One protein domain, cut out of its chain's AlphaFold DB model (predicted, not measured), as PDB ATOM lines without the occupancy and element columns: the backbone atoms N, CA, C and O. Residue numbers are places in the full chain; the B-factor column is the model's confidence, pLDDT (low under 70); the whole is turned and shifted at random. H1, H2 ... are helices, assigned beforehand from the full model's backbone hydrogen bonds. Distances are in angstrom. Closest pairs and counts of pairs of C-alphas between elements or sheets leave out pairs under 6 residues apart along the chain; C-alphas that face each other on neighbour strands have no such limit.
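AT A GLANCE: This is residues 2 to 17, 130 to 176 and 191 to 226 of the 255 residues of an uncharacterized protein of Vitrella brassicaformis (strain CCMP3155) (UniProt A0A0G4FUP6). Crossed helices form a compact cluster with H1 in the middle, between H3 on one side and H5 on the other, while H4 and H6 pack together across one side of these three. H2 folds back beside H3 as a helical hairpin, and H7 is a short tail beyond H6 that touches no helix. The 99 printed residues hold seven named helices, H1 to H7 in chain order, and no named strand, in the class all helix. The radius of gyration of the C-alphas is 13.4 A and the spans are 38 by 31 by 22 A.

HOW THE PARTS SIT: H1, residues 2 to 16, touches H3, residues 147 to 162, about perpendicular at 81 degrees; their closest C-alphas, Glu 3 and His 156, are 5.1 A apart. H1 also touches H5, residues 191 to 203, at a steep tilt of 65 degrees, the same way, closest at C-alphas Leu 5 and Cys 197, 5.0 A. H2, residues 130 to 141, touches H3 in a hairpin at a shallow tilt of 20 degrees, opposite ways, closest at C-alphas Leu 130 and Ser 158, 5.9 A. H4, residues 164 to 176, touches H6, residues 205 to 219, with residues 166 to 170 alone, closest at C-alphas Ser 166 and Ala 207, 5.0 A. H3 and H5 are apart. Every O i to N i+4 pair is within hydrogen-bond range in H2 to H6 and in H7, residues 221 to 226; in H1 it is 9 of 11.

IN THESE COORDINATES: H1 begins at C-alpha 2, (-0.687, -63.394, 67.489), and is 21.0 A long; H3 is 22.4 A and H6 20.5 A. H7 ends at C-alpha 226, (15.169, -53.280, 94.786).

THE WHOLE: The C-alphas farthest apart, Gln 176 and Asp 226, are 43.2 A apart. Residues 18 to 129 and 177 to 190 are not printed; the gaps between C-alphas are 19.7 A and 20.9 A. The links printed whole are tight. Residues 141 to 150 are under 70 in pLDDT.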
ATOM      1  N   ALA A   2      -1.070 -63.158  66.088       83.56
ATOM      2  CA  ALA A   2      -0.687 -63.394  67.489       83.56
ATOM      3  C   ALA A   2      -0.343 -62.110  68.279       83.56
ATOM      4  O   ALA A   2      -0.744 -61.962  69.426       83.56
ATOM      5  N   GLU A   3       0.311 -61.125  67.658       88.19
ATOM      6  CA  GLU A   3       0.589 -59.840  68.321       88.19
ATOM      7  C   GLU A   3      -0.671 -59.006  68.630       88.19
ATOM      8  O   GLU A   3      -0.752 -58.336  69.658       88.19
ATOM      9  N   TRP A   4      -1.679 -59.055  67.751       89.00
ATOM     10  CA  TRP A   4      -2.976 -58.406  67.983       89.00
ATOM     11  C   TRP A   4      -3.752 -59.104  69.095       89.00
ATOM     12  O   TRP A   4      -4.398 -58.442  69.904       89.00
ATOM     13  N   LEU A   5      -3.626 -60.429  69.167       91.31
ATOM     14  CA  LEU A   5      -4.192 -61.251  70.226       91.31
ATOM     15  C   LEU A   5      -3.556 -60.945  71.585       91.31
ATOM     16  O   LEU A   5      -4.273 -60.770  72.565       91.31
ATOM     17  N   ALA A   6      -2.231 -60.781  71.634       92.44
ATOM     18  CA  ALA A   6      -1.526 -60.369  72.842       92.44
ATOM     19  C   ALA A   6      -1.972 -58.974  73.316       92.44
ATOM     20  O   ALA A   6      -2.302 -58.788  74.488       92.44
ATOM     21  N   LEU A   7      -2.076 -57.998  72.407       91.88
ATOM     22  CA  LEU A   7      -2.583 -56.667  72.755       91.88
ATOM     23  C   LEU A   7      -4.040 -56.714  73.254       91.88
ATOM     24  O   LEU A   7      -4.378 -56.031  74.225       91.88
ATOM     25  N   ALA A   8      -4.903 -57.505  72.610       92.31
ATOM     26  CA  ALA A   8      -6.291 -57.688  73.031       92.31
ATOM     27  C   ALA A   8      -6.382 -58.331  74.423       92.31
ATOM     28  O   ALA A   8      -7.137 -57.846  75.263       92.31
ATOM     29  N   CYS A   9      -5.565 -59.355  74.687       93.50
ATOM     30  CA  CYS A   9      -5.461 -60.016  75.986       93.50
ATOM     31  C   CYS A   9      -5.074 -59.013  77.079       93.50
ATOM     32  O   CYS A   9      -5.797 -58.861  78.059       93.50
ATOM     33  N   ALA A  10      -4.017 -58.224  76.864       92.25
ATOM     34  CA  ALA A  10      -3.596 -57.205  77.821       92.25
ATOM     35  C   ALA A  10      -4.692 -56.160  78.102       92.25
ATOM     36  O   ALA A  10      -4.963 -55.825  79.258       92.25
ATOM     37  N   ARG A  11      -5.359 -55.651  77.057       91.62
ATOM     38  CA  ARG A  11      -6.439 -54.657  77.202       91.62
ATOM     39  C   ARG A  11      -7.662 -55.222  77.916       91.62
ATOM     40  O   ARG A  11      -8.247 -54.524  78.735       91.62
ATOM     41  N   HIS A  12      -8.042 -56.454  77.607       92.19
ATOM     42  CA  HIS A  12      -9.193 -57.097  78.222       92.19
ATOM     43  C   HIS A  12      -8.918 -57.437  79.690       92.19
ATOM     44  O   HIS A  12      -9.635 -56.980  80.578       92.19
ATOM     45  N   CYS A  13      -7.828 -58.156  79.959       91.88
ATOM     46  CA  CYS A  13      -7.495 -58.630  81.297       91.88
ATOM     47  C   CYS A  13      -7.158 -57.480  82.259       91.88
ATOM     48  O   CYS A  13      -7.513 -57.557  83.431       91.88
ATOM     49  N   SER A  14      -6.560 -56.378  81.786       88.56
ATOM     50  CA  SER A  14      -6.295 -55.194  82.629       88.56
ATOM     51  C   SER A  14      -7.555 -54.492  83.148       88.56
ATOM     52  O   SER A  14      -7.485 -53.785  84.151       88.56
ATOM     53  N   GLN A  15      -8.708 -54.683  82.498       87.25
ATOM     54  CA  GLN A  15      -9.995 -54.162  82.976       87.25
ATOM     55  C   GLN A  15     -10.640 -55.079  84.024       87.25
ATOM     56  O   GLN A  15     -11.457 -54.615  84.819       87.25
ATOM     57  N   LEU A  16     -10.289 -56.367  84.017       84.44
ATOM     58  CA  LEU A  16     -10.896 -57.396  84.863       84.44
ATOM     59  C   LEU A  16     -10.071 -57.686  86.118       84.44
ATOM     60  O   LEU A  16     -10.623 -57.881  87.203       84.44
ATOM     61  N   LEU A  17      -8.747 -57.717  85.986       78.44
ATOM     62  CA  LEU A  17      -7.846 -58.036  87.082       78.44
ATOM     63  C   LEU A  17      -7.596 -56.812  87.956       78.44
ATOM     64  O   LEU A  17      -7.206 -55.737  87.501       78.44
ATOM     65  N   LEU A 130      11.296 -62.319  81.307       84.62
ATOM     66  CA  LEU A 130      10.648 -61.029  81.084       84.62
ATOM     67  C   LEU A 130      11.668 -59.885  81.094       84.62
ATOM     68  O   LEU A 130      11.600 -59.019  80.230       84.62
ATOM     69  N   ALA A 131      12.633 -59.904  82.018       84.06
ATOM     70  CA  ALA A 131      13.708 -58.914  82.057       84.06
ATOM     71  C   ALA A 131      14.536 -58.920  80.760       84.06
ATOM     72  O   ALA A 131      14.708 -57.867  80.150       84.06
ATOM     73  N   THR A 132      14.946 -60.097  80.271       85.19
ATOM     74  CA  THR A 132      15.643 -60.221  78.977       85.19
ATOM     75  C   THR A 132      14.814 -59.665  77.816       85.19
ATOM     76  O   THR A 132      15.346 -58.960  76.959       85.19
ATOM     77  N   VAL A 133      13.505 -59.947  77.785       85.38
ATOM     78  CA  VAL A 133      12.594 -59.413  76.759       85.38
ATOM     79  C   VAL A 133      12.519 -57.886  76.820       85.38
ATOM     80  O   VAL A 133      12.594 -57.234  75.781       85.38
ATOM     81  N   ILE A 134      12.394 -57.308  78.017       83.19
ATOM     82  CA  ILE A 134      12.331 -55.852  78.198       83.19
ATOM     83  C   ILE A 134      13.619 -55.194  77.692       83.19
ATOM     84  O   ILE A 134      13.540 -54.283  76.871       83.19
ATOM     85  N   GLU A 135      14.789 -55.695  78.093       83.50
ATOM     86  CA  GLU A 135      16.090 -55.161  77.658       83.50
ATOM     87  C   GLU A 135      16.268 -55.222  76.130       83.50
ATOM     88  O   GLU A 135      16.737 -54.273  75.496       83.50
ATOM     89  N   GLU A 136      15.868 -56.335  75.512       82.06
ATOM     90  CA  GLU A 136      15.915 -56.519  74.060       82.06
ATOM     91  C   GLU A 136      14.999 -55.522  73.332       82.06
ATOM     92  O   GLU A 136      15.387 -54.911  72.330       82.06
ATOM     93  N   LEU A 137      13.781 -55.325  73.838       77.12
ATOM     94  CA  LEU A 137      12.805 -54.410  73.248       77.12
ATOM     95  C   LEU A 137      13.203 -52.943  73.423       77.12
ATOM     96  O   LEU A 137      13.040 -52.155  72.488       77.12
ATOM     97  N   GLU A 138      13.767 -52.571  74.570       78.38
ATOM     98  CA  GLU A 138      14.327 -51.236  74.800       78.38
ATOM     99  C   GLU A 138      15.472 -50.942  73.829       78.38
ATOM    100  O   GLU A 138      15.499 -49.875  73.204       78.38
ATOM    101  N   ARG A 139      16.355 -51.925  73.603       78.31
ATOM    102  CA  ARG A 139      17.416 -51.809  72.599       78.31
ATOM    103  C   ARG A 139      16.834 -51.565  71.211       78.31
ATOM    104  O   ARG A 139      17.296 -50.673  70.509       78.31
ATOM    105  N   ARG A 140      15.789 -52.293  70.811       73.00
ATOM    106  CA  ARG A 140      15.128 -52.110  69.502       73.00
ATOM    107  C   ARG A 140      14.400 -50.772  69.382       73.00
ATOM    108  O   ARG A 140      14.409 -50.172  68.309       73.00
ATOM    109  N   LYS A 141      13.804 -50.271  70.466       69.69
ATOM    110  CA  LYS A 141      13.150 -48.953  70.504       69.69
ATOM    111  C   LYS A 141      14.142 -47.821  70.237       69.69
ATOM    112  O   LYS A 141      13.809 -46.893  69.503       69.69
ATOM    113  N   ALA A 142      15.372 -47.932  70.744       64.56
ATOM    114  CA  ALA A 142      16.448 -46.983  70.449       64.56
ATOM    115  C   ALA A 142      16.808 -46.908  68.947       64.56
ATOM    116  O   ALA A 142      17.364 -45.908  68.505       64.56
ATOM    117  N   HIS A 143      16.437 -47.921  68.151       64.88
ATOM    118  CA  HIS A 143      16.694 -47.997  66.708       64.88
ATOM    119  C   HIS A 143      15.503 -47.544  65.833       64.88
ATOM    120  O   HIS A 143      15.508 -47.774  64.627       64.88
ATOM    121  N   GLY A 144      14.495 -46.865  66.405       56.84
ATOM    122  CA  GLY A 144      13.512 -46.087  65.631       56.84
ATOM    123  C   GLY A 144      12.230 -46.811  65.199       56.84
ATOM    124  O   GLY A 144      11.574 -46.367  64.258       56.84
ATOM    125  N   ASN A 145      11.835 -47.899  65.867       58.31
ATOM    126  CA  ASN A 145      10.573 -48.580  65.551       58.31
ATOM    127  C   ASN A 145       9.326 -47.754  65.956       58.31
ATOM    128  O   ASN A 145       9.320 -47.157  67.037       58.31
ATOM    129  N   PRO A 146       8.242 -47.756  65.148       57.44
ATOM    130  CA  PRO A 146       6.993 -47.069  65.477       57.44
ATOM    131  C   PRO A 146       6.390 -47.558  66.801       57.44
ATOM    132  O   PRO A 146       6.336 -48.763  67.060       57.44
ATOM    133  N   LEU A 147       5.891 -46.621  67.615       54.94
ATOM    134  CA  LEU A 147       5.394 -46.865  68.977       54.94
ATOM    135  C   LEU A 147       4.270 -47.923  69.040       54.94
ATOM    136  O   LEU A 147       4.232 -48.724  69.971       54.94
ATOM    137  N   ASP A 148       3.399 -47.979  68.027       60.72
ATOM    138  CA  ASP A 148       2.279 -48.934  67.979       60.72
ATOM    139  C   ASP A 148       2.711 -50.362  67.622       60.72
ATOM    140  O   ASP A 148       2.217 -51.327  68.211       60.72
ATOM    141  N   THR A 149       3.692 -50.520  66.730       63.22
ATOM    142  CA  THR A 149       4.301 -51.829  66.443       63.22
ATOM    143  C   THR A 149       5.098 -52.322  67.649       63.22
ATOM    144  O   THR A 149       5.000 -53.493  68.017       63.22
ATOM    145  N   ALA A 150       5.813 -51.414  68.323       66.62
ATOM    146  CA  ALA A 150       6.565 -51.717  69.536       66.62
ATOM    147  C   ALA A 150       5.658 -52.221  70.673       66.62
ATOM    148  O   ALA A 150       6.017 -53.178  71.357       66.62
ATOM    149  N   ASN A 151       4.461 -51.649  70.834       74.94
ATOM    150  CA  ASN A 151       3.499 -52.090  71.849       74.94
ATOM    151  C   ASN A 151       2.948 -53.498  71.579       74.94
ATOM    152  O   ASN A 151       2.816 -54.294  72.506       74.94
ATOM    153  N   ARG A 152       2.627 -53.831  70.324       85.56
ATOM    154  CA  ARG A 152       2.110 -55.165  69.968       85.56
ATOM    155  C   ARG A 152       3.167 -56.260  70.129       85.56
ATOM    156  O   ARG A 152       2.880 -57.308  70.707       85.56
ATOM    157  N   HIS A 153       4.393 -55.983  69.686       85.56
ATOM    158  CA  HIS A 153       5.529 -56.884  69.882       85.56
ATOM    159  C   HIS A 153       5.851 -57.062  71.367       85.56
ATOM    160  O   HIS A 153       6.089 -58.181  71.804       85.56
ATOM    161  N   TYR A 154       5.782 -55.988  72.164       87.94
ATOM    162  CA  TYR A 154       6.003 -56.070  73.605       87.94
ATOM    163  C   TYR A 154       5.101 -57.104  74.276       87.94
ATOM    164  O   TYR A 154       5.603 -57.984  74.976       87.94
ATOM    165  N   TRP A 155       3.789 -57.034  74.044       91.75
ATOM    166  CA  TRP A 155       2.849 -57.965  74.668       91.75
ATOM    167  C   TRP A 155       3.063 -59.401  74.200       91.75
ATOM    168  O   TRP A 155       3.040 -60.316  75.018       91.75
ATOM    169  N   HIS A 156       3.319 -59.595  72.906       93.38
ATOM    170  CA  HIS A 156       3.587 -60.915  72.343       93.38
ATOM    171  C   HIS A 156       4.816 -61.582  72.970       93.38
ATOM    172  O   HIS A 156       4.723 -62.696  73.489       93.38
ATOM    173  N   GLU A 157       5.956 -60.889  72.955       91.31
ATOM    174  CA  GLU A 157       7.214 -61.409  73.494       91.31
ATOM    175  C   GLU A 157       7.116 -61.616  75.007       91.31
ATOM    176  O   GLU A 157       7.551 -62.641  75.532       91.31
ATOM    177  N   SER A 158       6.470 -60.682  75.711       91.19
ATOM    178  CA  SER A 158       6.293 -60.771  77.160       91.19
ATOM    179  C   SER A 158       5.467 -61.995  77.551       91.19
ATOM    180  O   SER A 158       5.881 -62.755  78.422       91.19
ATOM    181  N   PHE A 159       4.325 -62.226  76.897       94.50
ATOM    182  CA  PHE A 159       3.468 -63.380  77.179       94.50
ATOM    183  C   PHE A 159       4.113 -64.706  76.788       94.50
ATOM    184  O   PHE A 159       4.056 -65.656  77.569       94.50
ATOM    185  N   SER A 160       4.800 -64.748  75.646       92.88
ATOM    186  CA  SER A 160       5.543 -65.935  75.208       92.88
ATOM    187  C   SER A 160       6.663 -66.305  76.187       92.88
ATOM    188  O   SER A 160       6.934 -67.484  76.410       92.88
ATOM    189  N   ALA A 161       7.296 -65.313  76.819       90.38
ATOM    190  CA  ALA A 161       8.352 -65.543  77.797       90.38
ATOM    191  C   ALA A 161       7.826 -66.041  79.153       90.38
ATOM    192  O   ALA A 161       8.409 -66.961  79.739       90.38
ATOM    193  N   VAL A 162       6.753 -65.431  79.668       91.38
ATOM    194  CA  VAL A 162       6.275 -65.661  81.048       91.38
ATOM    195  C   VAL A 162       5.238 -66.775  81.170       91.38
ATOM    196  O   VAL A 162       5.188 -67.438  82.202       91.38
ATOM    197  N   ALA A 163       4.438 -67.009  80.130       92.88
ATOM    198  CA  ALA A 163       3.366 -68.002  80.124       92.88
ATOM    199  C   ALA A 163       3.231 -68.677  78.749       92.88
ATOM    200  O   ALA A 163       2.178 -68.561  78.118       92.88
ATOM    201  N   PRO A 164       4.274 -69.388  78.276       93.31
ATOM    202  CA  PRO A 164       4.288 -69.970  76.936       93.31
ATOM    203  C   PRO A 164       3.115 -70.926  76.697       93.31
ATOM    204  O   PRO A 164       2.492 -70.868  75.647       93.31
ATOM    205  N   GLU A 165       2.773 -71.762  77.679       94.69
ATOM    206  CA  GLU A 165       1.703 -72.761  77.559       94.69
ATOM    207  C   GLU A 165       0.317 -72.104  77.466       94.69
ATOM    208  O   GLU A 165      -0.400 -72.303  76.488       94.69
ATOM    209  N   SER A 166      -0.044 -71.258  78.439       94.00
ATOM    210  CA  SER A 166      -1.336 -70.556  78.431       94.00
ATOM    211  C   SER A 166      -1.468 -69.611  77.231       94.00
ATOM    212  O   SER A 166      -2.543 -69.498  76.645       94.00
ATOM    213  N   PHE A 167      -0.374 -68.962  76.812       95.06
ATOM    214  CA  PHE A 167      -0.398 -68.089  75.640       95.06
ATOM    215  C   PHE A 167      -0.546 -68.882  74.335       95.06
ATOM    216  O   PHE A 167      -1.288 -68.458  73.451       95.06
ATOM    217  N   GLN A 168       0.080 -70.057  74.229       94.50
ATOM    218  CA  GLN A 168      -0.083 -70.943  73.080       94.50
ATOM    219  C   GLN A 168      -1.535 -71.424  72.935       94.50
ATOM    220  O   GLN A 168      -2.078 -71.365  71.834       94.50
ATOM    221  N   ILE A 169      -2.196 -71.795  74.037       93.81
ATOM    222  CA  ILE A 169      -3.629 -72.151  74.035       93.81
ATOM    223  C   ILE A 169      -4.468 -70.999  73.473       93.81
ATOM    224  O   ILE A 169      -5.339 -71.208  72.629       93.81
ATOM    225  N   LEU A 170      -4.185 -69.765  73.898       92.00
ATOM    226  CA  LEU A 170      -4.883 -68.584  73.401       92.00
ATOM    227  C   LEU A 170      -4.682 -68.400  71.883       92.00
ATOM    228  O   LEU A 170      -5.644 -68.117  71.165       92.00
ATOM    229  N   VAL A 171      -3.457 -68.596  71.382       92.69
ATOM    230  CA  VAL A 171      -3.137 -68.534  69.945       92.69
ATOM    231  C   VAL A 171      -3.888 -69.610  69.157       92.69
ATOM    232  O   VAL A 171      -4.489 -69.300  68.127       92.69
ATOM    233  N   GLU A 172      -3.911 -70.845  69.652       91.12
ATOM    234  CA  GLU A 172      -4.618 -71.968  69.025       91.12
ATOM    235  C   GLU A 172      -6.132 -71.736  68.974       91.12
ATOM    236  O   GLU A 172      -6.754 -71.953  67.931       91.12
ATOM    237  N   CYS A 173      -6.723 -71.202  70.048       86.75
ATOM    238  CA  CYS A 173      -8.134 -70.811  70.078       86.75
ATOM    239  C   CYS A 173      -8.499 -69.829  68.954       86.75
ATOM    240  O   CYS A 173      -9.546 -69.960  68.315       86.75
ATOM    241  N   SER A 174      -7.641 -68.835  68.709       87.00
ATOM    242  CA  SER A 174      -7.856 -67.850  67.645       87.00
ATOM    243  C   SER A 174      -7.721 -68.497  66.259       87.00
ATOM    244  O   SER A 174      -8.565 -68.284  65.388       87.00
ATOM    245  N   GLN A 175      -6.725 -69.366  66.058       86.25
ATOM    246  CA  GLN A 175      -6.489 -70.052  64.779       86.25
ATOM    247  C   GLN A 175      -7.647 -70.975  64.365       86.25
ATOM    248  O   GLN A 175      -8.098 -70.903  63.222       86.25
ATOM    249  N   GLN A 176      -8.208 -71.756  65.295       79.69
ATOM    250  CA  GLN A 176      -9.347 -72.648  65.017       79.69
ATOM    251  C   GLN A 176     -10.564 -71.900  64.442       79.69
ATOM    252  O   GLN A 176     -11.295 -72.414  63.587       79.69
ATOM    253  N   ALA A 191      -8.705 -51.751  63.822       82.25
ATOM    254  CA  ALA A 191      -9.777 -51.761  64.813       82.25
ATOM    255  C   ALA A 191     -10.603 -53.053  64.736       82.25
ATOM    256  O   ALA A 191     -10.868 -53.687  65.759       82.25
ATOM    257  N   ARG A 192     -10.929 -53.509  63.520       83.69
ATOM    258  CA  ARG A 192     -11.645 -54.778  63.299       83.69
ATOM    259  C   ARG A 192     -10.797 -55.992  63.653       83.69
ATOM    260  O   ARG A 192     -11.335 -57.031  64.029       83.69
ATOM    261  N   LEU A 193      -9.477 -55.922  63.473       85.00
ATOM    262  CA  LEU A 193      -8.574 -56.988  63.920       85.00
ATOM    263  C   LEU A 193      -8.550 -57.073  65.446       85.00
ATOM    264  O   LEU A 193      -8.718 -58.161  65.991       85.00
ATOM    265  N   LEU A 194      -8.426 -55.937  66.131       85.56
ATOM    266  CA  LEU A 194      -8.426 -55.897  67.587       85.56
ATOM    267  C   LEU A 194      -9.762 -56.359  68.189       85.56
ATOM    268  O   LEU A 194      -9.762 -57.109  69.165       85.56
ATOM    269  N   GLU A 195     -10.893 -55.947  67.617       87.06
ATOM    270  CA  GLU A 195     -12.220 -56.387  68.060       87.06
ATOM    271  C   GLU A 195     -12.385 -57.907  67.913       87.06
ATOM    272  O   GLU A 195     -12.814 -58.579  68.850       87.06
ATOM    273  N   ARG A 196     -11.943 -58.474  66.781       87.38
ATOM    274  CA  ARG A 196     -11.936 -59.929  66.570       87.38
ATOM    275  C   ARG A 196     -11.067 -60.655  67.594       87.38
ATOM    276  O   ARG A 196     -11.543 -61.598  68.216       87.38
ATOM    277  N   CYS A 197      -9.845 -60.180  67.822       90.19
ATOM    278  CA  CYS A 197      -8.953 -60.749  68.830       90.19
ATOM    279  C   CYS A 197      -9.512 -60.619  70.256       90.19
ATOM    280  O   CYS A 197      -9.297 -61.503  71.074       90.19
ATOM    281  N   THR A 198     -10.248 -59.548  70.563       91.12
ATOM    282  CA  THR A 198     -10.903 -59.373  71.872       91.12
ATOM    283  C   THR A 198     -11.994 -60.418  72.084       91.12
ATOM    284  O   THR A 198     -12.145 -60.947  73.181       91.12
ATOM    285  N   GLU A 199     -12.737 -60.756  71.032       90.88
ATOM    286  CA  GLU A 199     -13.723 -61.835  71.076       90.88
ATOM    287  C   GLU A 199     -13.064 -63.213  71.255       90.88
ATOM    288  O   GLU A 199     -13.550 -64.027  72.032       90.88
ATOM    289  N   ASP A 200     -11.928 -63.464  70.598       91.00
ATOM    290  CA  ASP A 200     -11.174 -64.711  70.788       91.00
ATOM    291  C   ASP A 200     -10.628 -64.831  72.222       91.00
ATOM    292  O   ASP A 200     -10.709 -65.895  72.834       91.00
ATOM    293  N   VAL A 201     -10.159 -63.717  72.796       93.31
ATOM    294  CA  VAL A 201      -9.737 -63.633  74.201       93.31
ATOM    295  C   VAL A 201     -10.874 -63.978  75.158       93.31
ATOM    296  O   VAL A 201     -10.653 -64.738  76.092       93.31
ATOM    297  N   ARG A 202     -12.095 -63.483  74.919       92.12
ATOM    298  CA  ARG A 202     -13.262 -63.806  75.761       92.12
ATOM    299  C   ARG A 202     -13.643 -65.283  75.710       92.12
ATOM    300  O   ARG A 202     -14.146 -65.823  76.684       92.12
ATOM    301  N   ARG A 203     -13.421 -65.949  74.576       90.44
ATOM    302  CA  ARG A 203     -13.721 -67.382  74.424       90.44
ATOM    303  C   ARG A 203     -12.727 -68.263  75.160       90.44
ATOM    304  O   ARG A 203     -13.111 -69.309  75.669       90.44
ATOM    305  N   CYS A 204     -11.474 -67.826  75.222       92.75
ATOM    306  CA  CYS A 204     -10.409 -68.496  75.958       92.75
ATOM    307  C   CYS A 204      -9.961 -67.644  77.151       92.75
ATOM    308  O   CYS A 204      -8.768 -67.452  77.386       92.75
ATOM    309  N   GLU A 205     -10.949 -67.139  77.905       93.19
ATOM    310  CA  GLU A 205     -10.752 -66.199  79.012       93.19
ATOM    311  C   GLU A 205      -9.842 -66.779  80.092       93.19
ATOM    312  O   GLU A 205      -8.953 -66.087  80.576       93.19
ATOM    313  N   GLU A 206      -9.988 -68.064  80.424       93.62
ATOM    314  CA  GLU A 206      -9.128 -68.716  81.413       93.62
ATOM    315  C   GLU A 206      -7.649 -68.655  81.005       93.62
ATOM    316  O   GLU A 206      -6.806 -68.217  81.791       93.62
ATOM    317  N   ALA A 207      -7.333 -69.018  79.760       93.81
ATOM    318  CA  ALA A 207      -5.974 -68.954  79.233       93.81
ATOM    319  C   ALA A 207      -5.457 -67.506  79.201       93.81
ATOM    320  O   ALA A 207      -4.337 -67.242  79.634       93.81
ATOM    321  N   ALA A 208      -6.289 -66.550  78.776       94.31
ATOM    322  CA  ALA A 208      -5.938 -65.132  78.767       94.31
ATOM    323  C   ALA A 208      -5.648 -64.581  80.177       94.31
ATOM    324  O   ALA A 208      -4.684 -63.835  80.374       94.31
ATOM    325  N   MET A 209      -6.445 -64.974  81.170       93.81
ATOM    326  CA  MET A 209      -6.278 -64.578  82.568       93.81
ATOM    327  C   MET A 209      -5.028 -65.206  83.185       93.81
ATOM    328  O   MET A 209      -4.286 -64.515  83.883       93.81
ATOM    329  N   GLN A 210      -4.739 -66.477  82.886       93.06
ATOM    330  CA  GLN A 210      -3.497 -67.136  83.301       93.06
ATOM    331  C   GLN A 210      -2.266 -66.463  82.678       93.06
ATOM    332  O   GLN A 210      -1.309 -66.154  83.390       93.06
ATOM    333  N   THR A 211      -2.302 -66.173  81.374       94.12
ATOM    334  CA  THR A 211      -1.216 -65.482  80.666       94.12
ATOM    335  C   THR A 211      -0.951 -64.099  81.256       94.12
ATOM    336  O   THR A 211       0.191 -63.773  81.588       94.12
ATOM    337  N   TYR A 212      -1.996 -63.285  81.422       93.38
ATOM    338  CA  TYR A 212      -1.845 -61.937  81.964       93.38
ATOM    339  C   TYR A 212      -1.452 -61.950  83.448       93.38
ATOM    340  O   TYR A 212      -0.626 -61.143  83.870       93.38
ATOM    341  N   GLY A 213      -1.984 -62.886  84.239       90.75
ATOM    342  CA  GLY A 213      -1.619 -63.066  85.644       90.75
ATOM    343  C   GLY A 213      -0.144 -63.429  85.828       90.75
ATOM    344  O   GLY A 213       0.544 -62.814  86.641       90.75
ATOM    345  N   ALA A 214       0.378 -64.356  85.024       89.88
ATOM    346  CA  ALA A 214       1.800 -64.703  85.034       89.88
ATOM    347  C   ALA A 214       2.690 -63.510  84.652       89.88
ATOM    348  O   ALA A 214       3.727 -63.283  85.277       89.88
ATOM    349  N   TRP A 215       2.267 -62.712  83.667       91.75
ATOM    350  CA  TRP A 215       2.954 -61.468  83.327       91.75
ATOM    351  C   TRP A 215       2.939 -60.463  84.485       91.75
ATOM    352  O   TRP A 215       3.982 -59.894  84.798       91.75
ATOM    353  N   LEU A 216       1.798 -60.275  85.158       89.06
ATOM    354  CA  LEU A 216       1.689 -59.382  86.316       89.06
ATOM    355  C   LEU A 216       2.629 -59.798  87.452       89.06
ATOM    356  O   LEU A 216       3.302 -58.941  88.021       89.06
ATOM    357  N   GLU A 217       2.704 -61.086  87.778       86.19
ATOM    358  CA  GLU A 217       3.635 -61.600  88.791       86.19
ATOM    359  C   GLU A 217       5.096 -61.374  88.384       86.19
ATOM    360  O   GLU A 217       5.889 -60.837  89.162       86.19
ATOM    361  N   ALA A 218       5.452 -61.701  87.140       87.00
ATOM    362  CA  ALA A 218       6.802 -61.492  86.620       87.00
ATOM    363  C   ALA A 218       7.189 -60.001  86.567       87.00
ATOM    364  O   ALA A 218       8.342 -59.655  86.825       87.00
ATOM    365  N   SER A 219       6.233 -59.108  86.290       86.44
ATOM    366  CA  SER A 219       6.459 -57.659  86.207       86.44
ATOM    367  C   SER A 219       6.840 -57.015  87.545       86.44
ATOM    368  O   SER A 219       7.433 -55.939  87.557       86.44
ATOM    369  N   GLY A 220       6.550 -57.674  88.674       82.81
ATOM    370  CA  GLY A 220       6.946 -57.215  90.009       82.81
ATOM    371  C   GLY A 220       8.413 -57.482  90.360       82.81
ATOM    372  O   GLY A 220       8.901 -56.987  91.378       82.81
ATOM    373  N   ALA A 221       9.136 -58.244  89.535       81.25
ATOM    374  CA  ALA A 221      10.510 -58.648  89.814       81.25
ATOM    375  C   ALA A 221      11.506 -57.490  90.027       81.25
ATOM    376  O   ALA A 221      12.314 -57.612  90.947       81.25
ATOM    377  N   PRO A 222      11.459 -56.364  89.283       80.12
ATOM    378  CA  PRO A 222      12.339 -55.223  89.548       80.12
ATOM    379  C   PRO A 222      12.143 -54.643  90.955       80.12
ATOM    380  O   PRO A 222      13.110 -54.414  91.665       80.12
ATOM    381  N   LEU A 223      10.896 -54.511  91.415       80.81
ATOM    382  CA  LEU A 223      10.607 -54.012  92.765       80.81
ATOM    383  C   LEU A 223      11.045 -55.003  93.848       80.81
ATOM    384  O   LEU A 223      11.576 -54.600  94.882       80.81
ATOM    385  N   LYS A 224      10.846 -56.307  93.616       83.56
ATOM    386  CA  LYS A 224      11.375 -57.356  94.500       83.56
ATOM    387  C   LYS A 224      12.904 -57.323  94.550       83.56
ATOM    388  O   LYS A 224      13.466 -57.537  95.620       83.56
ATOM    389  N   ARG A 225      13.568 -57.033  93.426       82.62
ATOM    390  CA  ARG A 225      15.022 -56.849  93.348       82.62
ATOM    391  C   ARG A 225      15.473 -55.631  94.148       82.62
ATOM    392  O   ARG A 225      16.371 -55.788  94.959       82.62
ATOM    393  N   ASP A 226      14.821 -54.479  94.009       83.94
ATOM    394  CA  ASP A 226      15.169 -53.280  94.786       83.94
ATOM    395  C   ASP A 226      15.060 -53.534  96.298       83.94
ATOM    396  O   ASP A 226      15.941 -53.154  97.070       83.94
TER     397      ASP A 226